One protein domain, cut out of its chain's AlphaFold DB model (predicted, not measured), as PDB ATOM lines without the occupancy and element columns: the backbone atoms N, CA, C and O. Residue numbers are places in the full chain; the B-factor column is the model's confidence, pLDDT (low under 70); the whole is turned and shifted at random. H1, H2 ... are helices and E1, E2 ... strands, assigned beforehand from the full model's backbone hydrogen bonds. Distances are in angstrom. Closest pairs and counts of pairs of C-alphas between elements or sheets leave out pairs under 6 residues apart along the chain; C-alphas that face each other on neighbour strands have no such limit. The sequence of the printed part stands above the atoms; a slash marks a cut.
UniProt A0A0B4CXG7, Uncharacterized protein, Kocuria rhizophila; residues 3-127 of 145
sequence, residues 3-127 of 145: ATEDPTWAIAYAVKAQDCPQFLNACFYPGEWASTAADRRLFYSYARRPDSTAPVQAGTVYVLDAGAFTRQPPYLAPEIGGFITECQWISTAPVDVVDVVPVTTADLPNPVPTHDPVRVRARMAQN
ATOM      1  N   ALA A   3     -25.043 -19.774  40.356       94.31
ATOM      2  CA  ALA A   3     -24.703 -18.658  41.224       94.31
ATOM      3  C   ALA A   3     -23.325 -18.110  40.841       94.31
ATOM      4  O   ALA A   3     -22.562 -18.752  40.120       94.31
ATOM      5  N   THR A   4     -23.013 -16.919  41.326       94.94
ATOM      6  CA  THR A   4     -21.707 -16.284  41.165       94.94
ATOM      7  C   THR A   4     -21.249 -15.738  42.506       94.94
ATOM      8  O   THR A   4     -22.063 -15.299  43.313       94.94
ATOM      9  N   GLU A   5     -19.939 -15.737  42.725       92.75
ATOM     10  CA  GLU A   5     -19.310 -15.049  43.858       92.75
ATOM     11  C   GLU A   5     -18.959 -13.577  43.570       92.75
ATOM     12  O   GLU A   5     -18.502 -12.851  44.451       92.75
ATOM     13  N   ASP A   6     -19.108 -13.130  42.320       94.75
ATOM     14  CA  ASP A   6     -18.943 -11.730  41.935       94.75
ATOM     15  C   ASP A   6     -20.300 -11.002  41.946       94.75
ATOM     16  O   ASP A   6     -21.185 -11.344  41.148       94.75
ATOM     17  N   PRO A   7     -20.482  -9.992  42.820       94.62
ATOM     18  CA  PRO A   7     -21.736  -9.253  42.912       94.62
ATOM     19  C   PRO A   7     -21.986  -8.362  41.690       94.62
ATOM     20  O   PRO A   7     -23.137  -8.170  41.307       94.62
ATOM     21  N   THR A   8     -20.947  -7.845  41.029       96.12
ATOM     22  CA  THR A   8     -21.115  -7.024  39.822       96.12
ATOM     23  C   THR A   8     -21.668  -7.852  38.663       96.12
ATOM     24  O   THR A   8     -22.564  -7.398  37.955       96.12
ATOM     25  N   TRP A   9     -21.201  -9.087  38.498       96.81
ATOM     26  CA  TRP A   9     -21.689 -10.031  37.503       96.81
ATOM     27  C   TRP A   9     -23.126 -10.465  37.814       96.81
ATOM     28  O   TRP A   9     -23.956 -10.502  36.906       96.81
ATOM     29  N   ALA A  10     -23.459 -10.685  39.095       97.44
ATOM     30  CA  ALA A  10     -24.834 -10.952  39.529       97.44
ATOM     31  C   ALA A  10     -25.783  -9.799  39.167       97.44
ATOM     32  O   ALA A  10     -26.827 -10.024  38.553       97.44
ATOM     33  N   ILE A  11     -25.395  -8.558  39.488       98.19
ATOM     34  CA  ILE A  11     -26.163  -7.355  39.140       98.19
ATOM     35  C   ILE A  11     -26.290  -7.239  37.621       98.19
ATOM     36  O   ILE A  11     -27.385  -6.983  37.126       98.19
ATOM     37  N   ALA A  12     -25.214  -7.489  36.866       97.75
ATOM     38  CA  ALA A  12     -25.242  -7.420  35.410       97.75
ATOM     39  C   ALA A  12     -26.257  -8.404  34.790       97.75
ATOM     40  O   ALA A  12     -26.999  -8.060  33.870       97.75
ATOM     41  N   TYR A  13     -26.361  -9.618  35.331       97.12
ATOM     42  CA  TYR A  13     -27.418 -10.548  34.935       97.12
ATOM     43  C   TYR A  13     -28.812 -10.066  35.344       97.12
ATOM     44  O   TYR A  13     -29.738 -10.136  34.532       97.12
ATOM     45  N   ALA A  14     -28.966  -9.574  36.575       97.94
ATOM     46  CA  ALA A  14     -30.254  -9.163  37.126       97.94
ATOM     47  C   ALA A  14     -30.872  -7.981  36.367       97.94
ATOM     48  O   ALA A  14     -32.080  -7.969  36.128       97.94
ATOM     49  N   VAL A  15     -30.055  -7.010  35.948       98.31
ATOM     50  CA  VAL A  15     -30.536  -5.818  35.232       98.31
ATOM     51  C   VAL A  15     -30.707  -6.043  33.730       98.31
ATOM     52  O   VAL A  15     -31.204  -5.163  33.028       98.31
ATOM     53  N   LYS A  16     -30.314  -7.207  33.197       98.06
ATOM     54  CA  LYS A  16     -30.493  -7.542  31.781       98.06
ATOM     55  C   LYS A  16     -31.983  -7.653  31.458       98.06
ATOM     56  O   LYS A  16     -32.665  -8.560  31.940       98.06
ATOM     57  N   ALA A  17     -32.480  -6.804  30.563       97.56
ATOM     58  CA  ALA A  17     -33.858  -6.911  30.110       97.56
ATOM     59  C   ALA A  17     -34.112  -8.238  29.376       97.56
ATOM     60  O   ALA A  17     -33.203  -8.857  28.802       97.56
ATOM     61  N   GLN A  18     -35.361  -8.704  29.416       95.19
ATOM     62  CA  GLN A  18     -35.763  -9.936  28.729       95.19
ATOM     63  C   GLN A  18     -35.587  -9.825  27.210       95.19
ATOM     64  O   GLN A  18     -35.252 -10.812  26.564       95.19
ATOM     65  N   ASP A  19     -35.741  -8.617  26.665       95.44
ATOM     66  CA  ASP A  19     -35.589  -8.292  25.246       95.44
ATOM     67  C   ASP A  19     -34.147  -7.931  24.842       95.44
ATOM     68  O   ASP A  19     -33.924  -7.459  23.727       95.44
ATOM     69  N   CYS A  20     -33.157  -8.142  25.720       96.94
ATOM     70  CA  CYS A  20     -31.749  -7.899  25.412       96.94
ATOM     71  C   CYS A  20     -31.301  -8.738  24.201       96.94
ATOM     72  O   CYS A  20     -31.231  -9.965  24.320       96.94
ATOM     73  N   PRO A  21     -30.956  -8.115  23.050       96.00
ATOM     74  CA  PRO A  21     -30.700  -8.857  21.814       96.00
ATOM     75  C   PRO A  21     -29.501  -9.805  21.896       96.00
ATOM     76  O   PRO A  21     -29.437 -10.793  21.167       96.00
ATOM     77  N   GLN A  22     -28.521  -9.465  22.731       96.69
ATOM     78  CA  GLN A  22     -27.317 -10.246  22.983       96.69
ATOM     79  C   GLN A  22     -26.651  -9.729  24.262       96.69
ATOM     80  O   GLN A  22     -26.513  -8.522  24.462       96.69
ATOM     81  N   PHE A  23     -26.215 -10.651  25.116       97.25
ATOM     82  CA  PHE A  23     -25.462 -10.342  26.326       97.25
ATOM     83  C   PHE A  23     -24.133 -11.085  26.281       97.25
ATOM     84  O   PHE A  23     -24.106 -12.315  26.300       97.25
ATOM     85  N   LEU A  24     -23.042 -10.332  26.180       97.12
ATOM     86  CA  LEU A  24     -21.690 -10.869  26.262       97.12
ATOM     87  C   LEU A  24     -21.209 -10.713  27.688       97.12
ATOM     88  O   LEU A  24     -21.381  -9.642  28.263       97.12
ATOM     89  N   ASN A  25     -20.611 -11.748  28.255       96.19
ATOM     90  CA  ASN A  25     -20.096 -11.684  29.609       96.19
ATOM     91  C   ASN A  25     -19.033 -12.759  29.843       96.19
ATOM     92  O   ASN A  25     -19.016 -13.767  29.143       96.19
ATOM     93  N   ALA A  26     -18.158 -12.502  30.805       94.62
ATOM     94  CA  ALA A  26     -17.188 -13.446  31.331       94.62
ATOM     95  C   ALA A  26     -16.837 -13.027  32.761       94.62
ATOM     96  O   ALA A  26     -16.690 -11.834  33.037       94.62
ATOM     97  N   CYS A  27     -16.680 -13.993  33.659       95.31
ATOM     98  CA  CYS A  27     -16.136 -13.755  34.987       95.31
ATOM     99  C   CYS A  27     -15.281 -14.948  35.382       95.31
ATOM    100  O   CYS A  27     -15.812 -16.031  35.611       95.31
ATOM    101  N   PHE A  28     -13.972 -14.755  35.501       95.00
ATOM    102  CA  PHE A  28     -13.059 -15.850  35.817       95.00
ATOM    103  C   PHE A  28     -11.793 -15.372  36.527       95.00
ATOM    104  O   PHE A  28     -11.444 -14.192  36.513       95.00
ATOM    105  N   TYR A  29     -11.072 -16.322  37.109       95.38
ATOM    106  CA  TYR A  29      -9.708 -16.164  37.597       95.38
ATOM    107  C   TYR A  29      -8.754 -16.843  36.612       95.38
ATOM    108  O   TYR A  29      -9.022 -17.981  36.211       95.38
ATOM    109  N   PRO A  30      -7.649 -16.195  36.209       94.19
ATOM    110  CA  PRO A  30      -6.573 -16.878  35.506       94.19
ATOM    111  C   PRO A  30      -5.937 -17.939  36.412       94.19
ATOM    112  O   PRO A  30      -5.591 -17.654  37.558       94.19
ATOM    113  N   GLY A  31      -5.745 -19.145  35.887       93.56
ATOM    114  CA  GLY A  31      -5.155 -20.279  36.594       93.56
ATOM    115  C   GLY A  31      -6.164 -21.329  37.068       93.56
ATOM    116  O   GLY A  31      -7.378 -21.221  36.889       93.56
ATOM    117  N   GLU A  32      -5.623 -22.382  37.678       94.31
ATOM    118  CA  GLU A  32      -6.379 -23.555  38.150       94.31
ATOM    119  C   GLU A  32      -7.163 -23.311  39.448       94.31
ATOM    120  O   GLU A  32      -7.918 -24.178  39.886       94.31
ATOM    121  N   TRP A  33      -6.982 -22.147  40.076       92.50
ATOM    122  CA  TRP A  33      -7.566 -21.839  41.376       92.50
ATOM    123  C   TRP A  33      -8.166 -20.439  41.389       92.50
ATOM    124  O   TRP A  33      -7.584 -19.491  40.859       92.50
ATOM    125  N   ALA A  34      -9.309 -20.298  42.059       89.44
ATOM    126  CA  ALA A  34      -9.828 -18.985  42.410       89.44
ATOM    127  C   ALA A  34      -8.870 -18.313  43.405       89.44
ATOM    128  O   ALA A  34      -8.459 -18.924  44.393       89.44
ATOM    129  N   SER A  35      -8.519 -17.061  43.123       87.81
ATOM    130  CA  SER A  35      -7.625 -16.245  43.947       87.81
ATOM    131  C   SER A  35      -8.427 -15.123  44.622       87.81
ATOM    132  O   SER A  35      -9.591 -15.294  44.987       87.81
ATOM    133  N   THR A  36      -7.823 -13.956  44.810       90.69
ATOM    134  CA  THR A  36      -8.463 -12.789  45.409       90.69
ATOM    135  C   THR A  36      -9.372 -12.079  44.413       90.69
ATOM    136  O   THR A  36      -9.155 -12.131  43.204       90.69
ATOM    137  N   ALA A  37     -10.364 -11.333  44.907       87.75
ATOM    138  CA  ALA A  37     -11.249 -10.535  44.055       87.75
ATOM    139  C   ALA A  37     -10.501  -9.557  43.119       87.75
ATOM    140  O   ALA A  37     -11.053  -9.182  42.090       87.75
ATOM    141  N   ALA A  38      -9.261  -9.169  43.445       89.19
ATOM    142  CA  ALA A  38      -8.427  -8.311  42.604       89.19
ATOM    143  C   ALA A  38      -7.862  -9.028  41.361       89.19
ATOM    144  O   ALA A  38      -7.595  -8.378  40.355       89.19
ATOM    145  N   ASP A  39      -7.713 -10.353  41.411       91.38
ATOM    146  CA  ASP A  39      -7.184 -11.166  40.303       91.38
ATOM    147  C   ASP A  39      -8.272 -11.563  39.292       91.38
ATOM    148  O   ASP A  39      -7.995 -12.114  38.223       91.38
ATOM    149  N   ARG A  40      -9.533 -11.300  39.645       93.25
ATOM    150  CA  ARG A  40     -10.708 -11.661  38.864       93.25
ATOM    151  C   ARG A  40     -10.816 -10.798  37.611       93.25
ATOM    152  O   ARG A  40     -10.789  -9.570  37.663       93.25
ATOM    153  N   ARG A  41     -11.003 -11.451  36.468       93.62
ATOM    154  CA  ARG A  41     -11.308 -10.823  35.182       93.62
ATOM    155  C   ARG A  41     -12.817 -10.801  35.006       93.62
ATOM    156  O   ARG A  41     -13.448 -11.852  35.009       93.62
ATOM    157  N   LEU A  42     -13.379  -9.606  34.857       94.12
ATOM    158  CA  LEU A  42     -14.809  -9.391  34.678       94.12
ATOM    159  C   LEU A  42     -15.060  -8.603  33.396       94.12
ATOM    160  O   LEU A  42     -14.571  -7.488  33.236       94.12
ATOM    161  N   PHE A  43     -15.883  -9.160  32.519       95.00
ATOM    162  CA  PHE A  43     -16.388  -8.502  31.326       95.00
ATOM    163  C   PHE A  43     -17.903  -8.665  31.264       95.00
ATOM    164  O   PHE A  43     -18.428  -9.751  31.497       95.00
ATOM    165  N   TYR A  44     -18.616  -7.613  30.877       96.44
ATOM    166  CA  TYR A  44     -19.999  -7.726  30.430       96.44
ATOM    167  C   TYR A  44     -20.340  -6.609  29.445       96.44
ATOM    168  O   TYR A  44     -19.762  -5.526  29.485       96.44
ATOM    169  N   SER A  45     -21.279  -6.869  28.539       97.31
ATOM    170  CA  SER A  45     -21.814  -5.870  27.622       97.31
ATOM    171  C   SER A  45     -23.196  -6.261  27.100       97.31
ATOM    172  O   SER A  45     -23.448  -7.424  26.774       97.31
ATOM    173  N   TYR A  46     -24.073  -5.268  26.967       97.75
ATOM    174  CA  TYR A  46     -25.439  -5.423  26.466       97.75
ATOM    175  C   TYR A  46     -25.536  -4.910  25.030       97.75
ATOM    176  O   TYR A  46     -25.151  -3.775  24.737       97.75
ATOM    177  N   ALA A  47     -26.073  -5.717  24.125       97.31
ATOM    178  CA  ALA A  47     -26.355  -5.259  22.775       97.31
ATOM    179  C   ALA A  47     -27.390  -4.146  22.798       97.31
ATOM    180  O   ALA A  47     -28.448  -4.312  23.392       97.31
ATOM    181  N   ARG A  48     -27.132  -3.035  22.113       96.56
ATOM    182  CA  ARG A  48     -28.132  -1.971  22.006       96.56
ATOM    183  C   ARG A  48     -29.369  -2.450  21.243       96.56
ATOM    184  O   ARG A  48     -29.274  -3.259  20.315       96.56
ATOM    185  N   ARG A  49     -30.529  -1.915  21.621       95.19
ATOM    186  CA  ARG A  49     -31.768  -2.005  20.839       95.19
ATOM    187  C   ARG A  49     -31.623  -1.245  19.507       95.19
ATOM    188  O   ARG A  49     -30.691  -0.452  19.361       95.19
ATOM    189  N   PRO A  50     -32.541  -1.435  18.537       93.69
ATOM    190  CA  PRO A  50     -32.524  -0.684  17.276       93.69
ATOM    191  C   PRO A  50     -32.549   0.844  17.448       93.69
ATOM    192  O   PRO A  50     -32.007   1.562  16.614       93.69
ATOM    193  N   ASP A  51     -33.122   1.340  18.546       93.31
ATOM    194  CA  ASP A  51     -33.129   2.758  18.934       93.31
ATOM    195  C   ASP A  51     -31.834   3.217  19.641       93.31
ATOM    196  O   ASP A  51     -31.759   4.326  20.163       93.31
ATOM    197  N   SER A  52     -30.800   2.371  19.655       90.00
ATOM    198  CA  SER A  52     -29.511   2.581  20.327       90.00
ATOM    199  C   SER A  52     -29.555   2.645  21.860       90.00
ATOM    200  O   SER A  52     -28.539   2.958  22.483       90.00
ATOM    201  N   THR A  53     -30.672   2.291  22.502       92.31
ATOM    202  CA  THR A  53     -30.747   2.217  23.970       92.31
ATOM    203  C   THR A  53     -30.159   0.912  24.514       92.31
ATOM    204  O   THR A  53     -30.169  -0.128  23.850       92.31
ATOM    205  N   ALA A  54     -29.642   0.946  25.746       93.38
ATOM    206  CA  ALA A  54     -29.239  -0.268  26.451       93.38
ATOM    207  C   ALA A  54     -30.485  -1.072  26.884       93.38
ATOM    208  O   ALA A  54     -31.400  -0.495  27.480       93.38
ATOM    209  N   PRO A  55     -30.543  -2.394  26.644       96.75
ATOM    210  CA  PRO A  55     -31.660  -3.235  27.055       96.75
ATOM    211  C   PRO A  55     -31.519  -3.668  28.515       96.75
ATOM    212  O   PRO A  55     -31.241  -4.827  28.832       96.75
ATOM    213  N   VAL A  56     -31.689  -2.700  29.407       97.38
ATOM    214  CA  VAL A  56     -31.601  -2.876  30.858       97.38
ATOM    215  C   VAL A  56     -32.926  -2.531  31.532       97.38
ATOM    216  O   VAL A  56     -33.710  -1.740  31.010       97.38
ATOM    217  N   GLN A  57     -33.172  -3.142  32.684       97.81
ATOM    218  CA  GLN A  57     -34.327  -2.907  33.546       97.81
ATOM    219  C   GLN A  57     -33.924  -3.098  35.014       97.81
ATOM    220  O   GLN A  57     -32.874  -3.672  35.295       97.81
ATOM    221  N   ALA A  58     -34.743  -2.626  35.955       98.25
ATOM    222  CA  ALA A  58     -34.562  -2.994  37.358       98.25
ATOM    223  C   ALA A  58     -34.725  -4.513  37.529       98.25
ATOM    224  O   ALA A  58     -35.516  -5.145  36.823       98.25
ATOM    225  N   GLY A  59     -33.973  -5.087  38.459       98.19
ATOM    226  CA  GLY A  59     -33.917  -6.524  38.683       98.19
ATOM    227  C   GLY A  59     -33.795  -6.878  40.156       98.19
ATOM    228  O   GLY A  59     -33.925  -6.029  41.037       98.19
ATOM    229  N   THR A  60     -33.528  -8.154  40.404       98.12
ATOM    230  CA  THR A  60     -33.376  -8.709  41.749       98.12
ATOM    231  C   THR A  60     -32.186  -9.653  41.772       98.12
ATOM    232  O   THR A  60     -32.070 -10.521  40.904       98.12
ATOM    233  N   VAL A  61     -31.326  -9.505  42.775       97.94
ATOM    234  CA  VAL A  61     -30.282 -10.472  43.115       97.94
ATOM    235  C   VAL A  61     -30.762 -11.289  44.309       97.94
ATOM    236  O   VAL A  61     -31.150 -10.737  45.336       97.94
ATOM    237  N   TYR A  62     -30.736 -12.610  44.166       96.81
ATOM    238  CA  TYR A  62     -31.026 -13.544  45.249       96.81
ATOM    239  C   TYR A  62     -29.711 -13.968  45.893       96.81
ATOM    240  O   TYR A  62     -28.818 -14.467  45.205       96.81
ATOM    241  N   VAL A  63     -29.592 -13.774  47.203       95.75
ATOM    242  CA  VAL A  63     -28.461 -14.260  47.992       95.75
ATOM    243  C   VAL A  63     -28.792 -15.672  48.451       95.75
ATOM    244  O   VAL A  63     -29.876 -15.922  48.977       95.75
ATOM    245  N   LEU A  64     -27.870 -16.600  48.225       94.50
ATOM    246  CA  LEU A  64     -28.076 -18.031  48.424       94.50
ATOM    247  C   LEU A  64     -27.020 -18.577  49.381       94.50
ATOM    248  O   LEU A  64     -25.910 -18.044  49.446       94.50
ATOM    249  N   ASP A  65     -27.343 -19.660  50.084       91.12
ATOM    250  CA  ASP A  65     -26.352 -20.365  50.897       91.12
ATOM    251  C   ASP A  65     -25.290 -21.025  49.999       91.12
ATOM    252  O   ASP A  65     -25.587 -21.909  49.191       91.12
ATOM    253  N   ALA A  66     -24.035 -20.604  50.165       89.06
ATOM    254  CA  ALA A  66     -22.894 -21.120  49.420       89.06
ATOM    255  C   ALA A  66     -22.636 -22.614  49.680       89.06
ATOM    256  O   ALA A  66     -22.117 -23.298  48.798       89.06
ATOM    257  N   GLY A  67     -23.024 -23.142  50.849       90.62
ATOM    258  CA  GLY A  67     -22.807 -24.545  51.214       90.62
ATOM    259  C   GLY A  67     -23.510 -25.549  50.290       90.62
ATOM    260  O   GLY A  67     -23.096 -26.704  50.208       90.62
ATOM    261  N   ALA A  68     -24.535 -25.109  49.554       90.56
ATOM    262  CA  ALA A  68     -25.276 -25.936  48.603       90.56
ATOM    263  C   ALA A  68     -24.676 -25.948  47.183       90.56
ATOM    264  O   ALA A  68     -25.232 -26.594  46.288       90.56
ATOM    265  N   PHE A  69     -23.579 -25.224  46.950       95.12
ATOM    266  CA  PHE A  69     -22.979 -25.053  45.634       95.12
ATOM    267  C   PHE A  69     -21.609 -25.714  45.521       95.12
ATOM    268  O   PHE A  69     -20.819 -25.770  46.458       95.12
ATOM    269  N   THR A  70     -21.294 -26.177  44.315       94.44
ATOM    270  CA  THR A  70     -19.950 -26.613  43.934       94.44
ATOM    271  C   THR A  70     -19.464 -25.762  42.774       94.44
ATOM    272  O   THR A  70     -20.214 -25.474  41.836       94.44
ATOM    273  N   ARG A  71     -18.208 -25.329  42.839       90.94
ATOM    274  CA  ARG A  71     -17.604 -24.564  41.756       90.94
ATOM    275  C   ARG A  71     -17.397 -25.465  40.544       90.94
ATOM    276  O   ARG A  71     -17.048 -26.636  40.691       90.94
ATOM    277  N   GLN A  72     -17.564 -24.904  39.352       88.44
ATOM    278  CA  GLN A  72     -17.095 -25.569  38.144       88.44
ATOM    279  C   GLN A  72     -15.573 -25.821  38.231       88.44
ATOM    280  O   GLN A  72     -14.833 -24.906  38.599       88.44
ATOM    281  N   PRO A  73     -15.088 -27.033  37.902       91.88
ATOM    282  CA  PRO A  73     -13.656 -27.299  37.837       91.88
ATOM    283  C   PRO A  73     -12.944 -26.368  36.845       91.88
ATOM    284  O   PRO A  73     -13.556 -25.967  35.845       91.88
ATOM    285  N   PRO A  74     -11.659 -26.049  37.079       95.19
ATOM    286  CA  PRO A  74     -10.883 -25.280  36.123       95.19
ATOM    287  C   PRO A  74     -10.758 -26.028  34.795       95.19
ATOM    288  O   PRO A  74     -10.740 -27.262  34.753       95.19
ATOM    289  N   TYR A  75     -10.637 -25.282  33.702       94.50
ATOM    290  CA  TYR A  75     -10.445 -25.856  32.374       94.50
ATOM    291  C   TYR A  75      -9.438 -25.053  31.557       94.50
ATOM    292  O   TYR A  75      -9.211 -23.868  31.804       94.50
ATOM    293  N   LEU A  76      -8.805 -25.726  30.595       94.25
ATOM    294  CA  LEU A  76      -7.869 -25.092  29.677       94.25
ATOM    295  C   LEU A  76      -8.638 -24.178  28.719       94.25
ATOM    296  O   LEU A  76      -9.526 -24.648  28.009       94.25
ATOM    297  N   ALA A  77      -8.245 -22.911  28.671       89.88
ATOM    298  CA  ALA A  77      -8.731 -21.891  27.755       89.88
ATOM    299  C   ALA A  77      -7.568 -21.465  26.832       89.88
ATOM    300  O   ALA A  77      -6.816 -20.536  27.158       89.88
ATOM    301  N   PRO A  78      -7.348 -22.169  25.699       84.25
ATOM    302  CA  PRO A  78      -6.251 -21.879  24.773       84.25
ATOM    303  C   PRO A  78      -6.220 -20.423  24.295       84.25
ATOM    304  O   PRO A  78      -5.144 -19.873  24.075       84.25
ATOM    305  N   GLU A  79      -7.388 -19.794  24.181       81.25
ATOM    306  CA  GLU A  79      -7.589 -18.396  23.796       81.25
ATOM    307  C   GLU A  79      -6.890 -17.387  24.716       81.25
ATOM    308  O   GLU A  79      -6.516 -16.313  24.255       81.25
ATOM    309  N   ILE A  80      -6.659 -17.738  25.985       79.81
ATOM    310  CA  ILE A  80      -5.901 -16.910  26.932       79.81
ATOM    311  C   ILE A  80      -4.584 -17.567  27.375       79.81
ATOM    312  O   ILE A  80      -3.937 -17.104  28.312       79.81
ATOM    313  N   GLY A  81      -4.185 -18.659  26.715       84.38
ATOM    314  CA  GLY A  81      -2.896 -19.320  26.927       84.38
ATOM    315  C   GLY A  81      -2.747 -20.070  28.254       84.38
ATOM    316  O   GLY A  81      -1.617 -20.297  28.684       84.38
ATOM    317  N   GLY A  82      -3.840 -20.465  28.916       92.00
ATOM    318  CA  GLY A  82      -3.757 -21.125  30.220       92.00
ATOM    319  C   GLY A  82      -5.074 -21.697  30.733       92.00
ATOM    320  O   GLY A  82      -6.062 -21.772  30.010       92.00
ATOM    321  N   PHE A  83      -5.075 -22.137  31.989       95.62
ATOM    322  CA  PHE A  83      -6.299 -22.544  32.679       95.62
ATOM    323  C   PHE A  83      -7.092 -21.329  33.151       95.62
ATOM    324  O   PHE A  83      -6.506 -20.292  33.468       95.62
ATOM    325  N   ILE A  84      -8.408 -21.488  33.263       95.38
ATOM    326  CA  ILE A  84      -9.259 -20.571  34.016       95.38
ATOM    327  C   ILE A  84     -10.093 -21.300  35.045       95.38
ATOM    328  O   ILE A  84     -10.474 -22.455  34.861       95.38
ATOM    329  N   THR A  85     -10.439 -20.555  36.086       96.00
ATOM    330  CA  THR A  85     -11.448 -20.924  37.070       96.00
ATOM    331  C   THR A  85     -12.611 -19.946  36.967       96.00
ATOM    332  O   THR A  85     -12.462 -18.767  37.280       96.00
ATOM    333  N   GLU A  86     -13.773 -20.419  36.524       94.44
ATOM    334  CA  GLU A  86     -14.979 -19.591  36.400       94.44
ATOM    335  C   GLU A  86     -15.454 -19.076  37.767       94.44
ATOM    336  O   GLU A  86     -15.401 -19.786  38.779       94.44
ATOM    337  N   CYS A  87     -15.999 -17.856  37.791       94.62
ATOM    338  CA  CYS A  87     -16.730 -17.320  38.947       94.62
ATOM    339  C   CYS A  87     -18.058 -18.055  39.185       94.62
ATOM    340  O   CYS A  87     -18.728 -17.809  40.189       94.62
ATOM    341  N   GLN A  88     -18.478 -18.895  38.234       93.88
ATOM    342  CA  GLN A  88     -19.744 -19.605  38.267       93.88
ATOM    343  C   GLN A  88     -19.704 -20.808  39.215       93.88
ATOM    344  O   GLN A  88     -18.824 -21.672  39.166       93.88
ATOM    345  N   TRP A  89     -20.751 -20.898  40.020       94.81
ATOM    346  CA  TRP A  89     -21.049 -21.998  40.916       94.81
ATOM    347  C   TRP A  89     -22.345 -22.684  40.493       94.81
ATOM    348  O   TRP A  89     -23.269 -22.047  39.979       94.81
ATOM    349  N   ILE A  90     -22.425 -23.996  40.707       94.19
ATOM    350  CA  ILE A  90     -23.559 -24.821  40.289       94.19
ATOM    351  C   ILE A  90     -24.093 -25.589  41.494       94.19
ATOM    352  O   ILE A  90     -23.333 -26.170  42.266       94.19
ATOM    353  N   SER A  91     -25.416 -25.616  41.632       94.19
ATOM    354  CA  SER A  91     -26.112 -26.565  42.500       94.19
ATOM    355  C   SER A  91     -27.106 -27.381  41.686       94.19
ATOM    356  O   SER A  91     -27.844 -26.833  40.856       94.19
ATOM    357  N   THR A  92     -27.136 -28.691  41.913       93.31
ATOM    358  CA  THR A  92     -28.117 -29.612  41.316       93.31
ATOM    359  C   THR A  92     -29.339 -29.832  42.208       93.31
ATOM    360  O   THR A  92     -30.287 -30.483  41.777       93.31
ATOM    361  N   ALA A  93     -29.333 -29.294  43.430       91.81
ATOM    362  CA  ALA A  93     -30.451 -29.342  44.364       91.81
ATOM    363  C   ALA A  93     -31.153 -27.971  44.444       91.81
ATOM    364  O   ALA A  93     -30.578 -26.954  44.039       91.81
ATOM    365  N   PRO A  94     -32.401 -27.916  44.941       90.81
ATOM    366  CA  PRO A  94     -32.988 -26.666  45.414       90.81
ATOM    367  C   PRO A  94     -32.094 -26.029  46.484       90.81
ATOM    368  O   PRO A  94     -31.497 -26.743  47.287       90.81
ATOM    369  N   VAL A  95     -32.014 -24.699  46.486       92.06
ATOM    370  CA  VAL A  95     -31.234 -23.935  47.466       92.06
ATOM    371  C   VAL A  95     -32.120 -22.863  48.072       92.06
ATOM    372  O   VAL A  95     -32.898 -22.228  47.354       92.06
ATOM    373  N   ASP A  96     -31.986 -22.669  49.378       91.69
ATOM    374  CA  ASP A  96     -32.715 -21.640  50.099       91.69
ATOM    375  C   ASP A  96     -32.176 -20.245  49.767       91.69
ATOM    376  O   ASP A  96     -30.969 -20.003  49.670       91.69
ATOM    377  N   VAL A  97     -33.114 -19.317  49.601       94.75
ATOM    378  CA  VAL A  97     -32.821 -17.893  49.460       94.75
ATOM    379  C   VAL A  97     -32.644 -17.308  50.854       94.75
ATOM    380  O   VAL A  97     -33.569 -17.330  51.662       94.75
ATOM    381  N   VAL A  98     -31.455 -16.773  51.114       95.31
ATOM    382  CA  VAL A  98     -31.087 -16.140  52.384       95.31
ATOM    383  C   VAL A  98     -31.489 -14.667  52.394       95.31
ATOM    384  O   VAL A  98     -31.896 -14.153  53.431       95.31
ATOM    385  N   ASP A  99     -31.397 -13.993  51.246       97.25
ATOM    386  CA  ASP A  99     -31.794 -12.592  51.099       97.25
ATOM    387  C   ASP A  99     -32.214 -12.266  49.657       97.25
ATOM    388  O   ASP A  99     -31.884 -12.985  48.707       97.25
ATOM    389  N   VAL A 100     -32.951 -11.169  49.491       98.00
ATOM    390  CA  VAL A 100     -33.485 -10.690  48.214       98.00
ATOM    391  C   VAL A 100     -33.192  -9.202  48.078       98.00
ATOM    392  O   VAL A 100     -33.794  -8.372  48.756       98.00
ATOM    393  N   VAL A 101     -32.300  -8.857  47.152       98.19
ATOM    394  CA  VAL A 101     -31.810  -7.487  46.979       98.19
ATOM    395  C   VAL A 101     -32.340  -6.911  45.661       98.19
ATOM    396  O   VAL A 101     -31.967  -7.406  44.593       98.19
ATOM    397  N   PRO A 102     -33.206  -5.878  45.685       98.44
ATOM    398  CA  PRO A 102     -33.582  -5.159  44.472       98.44
ATOM    399  C   PRO A 102     -32.384  -4.360  43.954       98.44
ATOM    400  O   PRO A 102     -31.681  -3.719  44.732       98.44
ATOM    401  N   VAL A 103     -32.159  -4.386  42.641       98.50
ATOM    402  CA  VAL A 103     -31.008  -3.732  42.006       98.50
ATOM    403  C   VAL A 103     -31.406  -2.976  40.747       98.50
ATOM    404  O   VAL A 103     -32.368  -3.306  40.048       98.50
ATOM    405  N   THR A 104     -30.626  -1.957  40.430       98.25
ATOM    406  CA  THR A 104     -30.737  -1.135  39.231       98.25
ATOM    407  C   THR A 104     -29.365  -0.977  38.584       98.25
ATOM    408  O   THR A 104     -28.340  -1.410  39.107       98.25
ATOM    409  N   THR A 105     -29.303  -0.309  37.435       96.62
ATOM    410  CA  THR A 105     -28.017  -0.001  36.799       96.62
ATOM    411  C   THR A 105     -27.161   0.983  37.595       96.62
ATOM    412  O   THR A 105     -25.981   1.101  37.292       96.62
ATOM    413  N   ALA A 106     -27.726   1.691  38.581       96.69
ATOM    414  CA  ALA A 106     -26.962   2.571  39.467       96.69
ATOM    415  C   ALA A 106     -26.061   1.792  40.443       96.69
ATOM    416  O   ALA A 106     -25.110   2.362  40.967       96.69
ATOM    417  N   ASP A 107     -26.333   0.499  40.644       97.31
ATOM    418  CA  ASP A 107     -25.546  -0.390  41.505       97.31
ATOM    419  C   ASP A 107     -24.336  -1.003  40.771       97.31
ATOM    420  O   ASP A 107     -23.526  -1.715  41.364       97.31
ATOM    421  N   LEU A 108     -24.192  -0.737  39.465       95.19
ATOM    422  CA  LEU A 108     -23.006  -1.111  38.698       95.19
ATOM    423  C   LEU A 108     -21.878  -0.085  38.910       95.19
ATOM    424  O   LEU A 108     -22.141   1.115  38.962       95.19
ATOM    425  N   PRO A 109     -20.604  -0.521  38.948       91.00
ATOM    426  CA  PRO A 109     -19.475   0.370  39.224       91.00
ATOM    427  C   PRO A 109     -19.186   1.370  38.096       91.00
ATOM    428  O   PRO A 109     -18.518   2.374  38.316       91.00
ATOM    429  N   ASN A 110     -19.664   1.089  36.880       89.56
ATOM    430  CA  ASN A 110     -19.415   1.876  35.678       89.56
ATOM    431  C   ASN A 110     -20.716   2.069  34.887       89.56
ATOM    432  O   ASN A 110     -21.640   1.259  35.029       89.56
ATOM    433  N   PRO A 111     -20.782   3.079  33.993       91.19
ATOM    434  CA  PRO A 111     -21.872   3.198  33.032       91.19
ATOM    435  C   PRO A 111     -22.104   1.889  32.276       91.19
ATOM    436  O   PRO A 111     -21.161   1.149  31.993       91.19
ATOM    437  N   VAL A 112     -23.360   1.622  31.917       93.06
ATOM    438  CA  VAL A 112     -23.753   0.369  31.264       93.06
ATOM    439  C   VAL A 112     -22.938   0.159  29.974       93.06
ATOM    440  O   VAL A 112     -23.080   0.939  29.026       93.06
ATOM    441  N   PRO A 113     -22.093  -0.885  29.898       94.88
ATOM    442  CA  PRO A 113     -21.286  -1.158  28.718       94.88
ATOM    443  C   PRO A 113     -22.173  -1.713  27.604       94.88
ATOM    444  O   PRO A 113     -22.872  -2.708  27.797       94.88
ATOM    445  N   THR A 114     -22.140  -1.115  26.414       96.25
ATOM    446  CA  THR A 114     -22.992  -1.548  25.293       96.25
ATOM    447  C   THR A 114     -22.213  -1.819  24.019       96.25
ATOM    448  O   THR A 114     -21.126  -1.279  23.822       96.25
ATOM    449  N   HIS A 115     -22.775  -2.637  23.131       96.81
ATOM    450  CA  HIS A 115     -22.190  -2.932  21.823       96.81
ATOM    451  C   HIS A 115     -23.230  -2.949  20.698       96.81
ATOM    452  O   HIS A 115     -24.432  -3.081  20.940       96.81
ATOM    453  N   ASP A 116     -22.754  -2.826  19.460       95.56
ATOM    454  CA  ASP A 116     -23.527  -3.091  18.251       95.56
ATOM    455  C   ASP A 116     -23.646  -4.614  18.036       95.56
ATOM    456  O   ASP A 116     -22.641  -5.274  17.730       95.56
ATOM    457  N   PRO A 117     -24.854  -5.193  18.154       95.88
ATOM    458  CA  PRO A 117     -25.045  -6.628  17.984       95.88
ATOM    459  C   PRO A 117     -24.766  -7.126  16.560       95.88
ATOM    460  O   PRO A 117     -24.393  -8.283  16.375       95.88
ATOM    461  N   VAL A 118     -24.948  -6.296  15.528       95.50
ATOM    462  CA  VAL A 118     -24.661  -6.679  14.136       95.50
ATOM    463  C   VAL A 118     -23.155  -6.792  13.937       95.50
ATOM    464  O   VAL A 118     -22.673  -7.804  13.424       95.50
ATOM    465  N   ARG A 119     -22.403  -5.791  14.408       95.50
ATOM    466  CA  ARG A 119     -20.937  -5.778  14.333       95.50
ATOM    467  C   ARG A 119     -20.314  -6.936  15.107       95.50
ATOM    468  O   ARG A 119     -19.424  -7.608  14.584       95.50
ATOM    469  N   VAL A 120     -20.786  -7.181  16.330       96.81
ATOM    470  CA  VAL A 120     -20.310  -8.293  17.164       96.81
ATOM    471  C   VAL A 120     -20.595  -9.633  16.494       96.81
ATOM    472  O   VAL A 120     -19.667 -10.417  16.326       96.81
ATOM    473  N   ARG A 121     -21.825  -9.890  16.025       96.56
ATOM    474  CA  ARG A 121     -22.150 -11.154  15.336       96.56
ATOM    475  C   ARG A 121     -21.311 -11.384  14.080       96.56
ATOM    476  O   ARG A 121     -20.877 -12.509  13.846       96.56
ATOM    477  N   ALA A 122     -21.047 -10.338  13.295       97.38
ATOM    478  CA  ALA A 122     -20.183 -10.447  12.120       97.38
ATOM    479  C   ALA A 122     -18.752 -10.870  12.498       97.38
ATOM    480  O   ALA A 122     -18.172 -11.742  11.857       97.38
ATOM    481  N   ARG A 123     -18.199 -10.304  13.577       96.69
ATOM    482  CA  ARG A 123     -16.866 -10.655  14.089       96.69
ATOM    483  C   ARG A 123     -16.822 -12.036  14.738       96.69
ATOM    484  O   ARG A 123     -15.854 -12.759  14.521       96.69
ATOM    485  N   MET A 124     -17.871 -12.422  15.465       95.62
ATOM    486  CA  MET A 124     -18.035 -13.780  15.996       95.62
ATOM    487  C   MET A 124     -17.985 -14.819  14.876       95.62
ATOM    488  O   MET A 124     -17.292 -15.819  15.007       95.62
ATOM    489  N   ALA A 125     -18.675 -14.566  13.759       96.88
ATOM    490  CA  ALA A 125     -18.670 -15.465  12.607       96.88
ATOM    491  C   ALA A 125     -17.299 -15.540  11.908       96.88
ATOM    492  O   ALA A 125     -16.942 -16.589  11.381       96.88
ATOM    493  N   GLN A 126     -16.531 -14.445  11.900       97.12
ATOM    494  CA  GLN A 126     -15.191 -14.402  11.300       97.12
ATOM    495  C   GLN A 126     -14.136 -15.105  12.159       97.12
ATOM    496  O   GLN A 126     -13.271 -15.792  11.622       97.12
ATOM    497  N   ASN A 127     -14.184 -14.921  13.479       94.44
ATOM    498  CA  ASN A 127     -13.270 -15.569  14.412       94.44
ATOM    499  C   ASN A 127     -13.978 -15.873  15.743       94.44
ATOM    500  O   ASN A 127     -13.976 -15.028  16.643       94.44
TER     501      ASN A 127
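This is residues 3 to 127 of the 145 residues of an uncharacterized protein of Kocuria rhizophila (UniProt A0A0B4CXG7). Helix H1 lies in the middle of the domain, between a strongly twisted sheet of four strands, E2 E1 E5 E4, and a two-stranded ribbon of E3 and E7. H1 is over the E2 and E1 part of the larger sheet, the hairpin E4 and E5 makes that sheet's other end, and residues 122 to 127, most of them in H2, stick out. The printed part has 125 residues, with two named helices and seven named strands in the order H1 E1 E2 E3 E4 E5 E6 E7 H2; both sheets are antiparallel. The class is mixed, helices and strands, with under half of the residues in named elements. The whole is compact, with a radius of gyration of the C-alphas of 15.9 A and spans of 43 by 38 by 27 A.

H1, residues 7 to 14, begins at C-alpha 7 (-21.736, -9.253, 42.912) and is 10.3 A long. E1, residues 23 to 30, spans 22.0 A, and E2, residues 41 to 47, spans 20.3 A. E3 is residues 59 to 64, 16.2 A. E4 is residues 75 to 77, E5 residues 82 to 86 and E6 residues 88 to 90. E7, residues 97 to 103, spans 16.1 A. H2, residues 117 to 126, spans 14.2 A and ends at C-alpha 126 (-15.191, -14.402, 11.300).

H1 is on the larger sheet at a height over the sheet of 9.5 A, over E2 and only just over E1, with 3 of its C-alphas falling on E1. It runs along the strands, at 21 degrees to E2 on the local plane. The closest C-alphas of H1 and E3 are those of Ala 14 and Gly 59, 4.8 A apart. E1 and E2, a hairpin, are antiparallel at 176 degrees, with N 26 and O 43 2.8 A apart. Pairing is staggered: E1 pairs with E2 over residues 23 to 28 and with E5 over residues 28 to 30, where N 29 and O 85 are 2.8 A apart. In the hairpin E4 and E5, N 77 and O 82 are 2.8 A apart. E3 and E7 are antiparallel at 156 degrees, with N 61 and O 101 2.8 A apart. E5 runs on into E6 at 59 degrees; E6 pairs with no named strand, but its residues 88 to 89 pair with residues 3 to 4. H2 only grazes the larger sheet, with residues 117 to 120. In H1 and H2 every O i to N i+4 pair is within hydrogen-bond range.

The two C-alphas farthest apart, those of Val 98 and Gln 126, are 44.1 A apart. The printed part has no cut. The links E2 to E3 and E7 to H2 are long, and residues 46 to 47 of E2 pair in parallel with residues 114 to 115 in the latter. Residues 122 to 127 stand free. The mean pLDDT of the printed part is 94.4, and no printed residue is under 70.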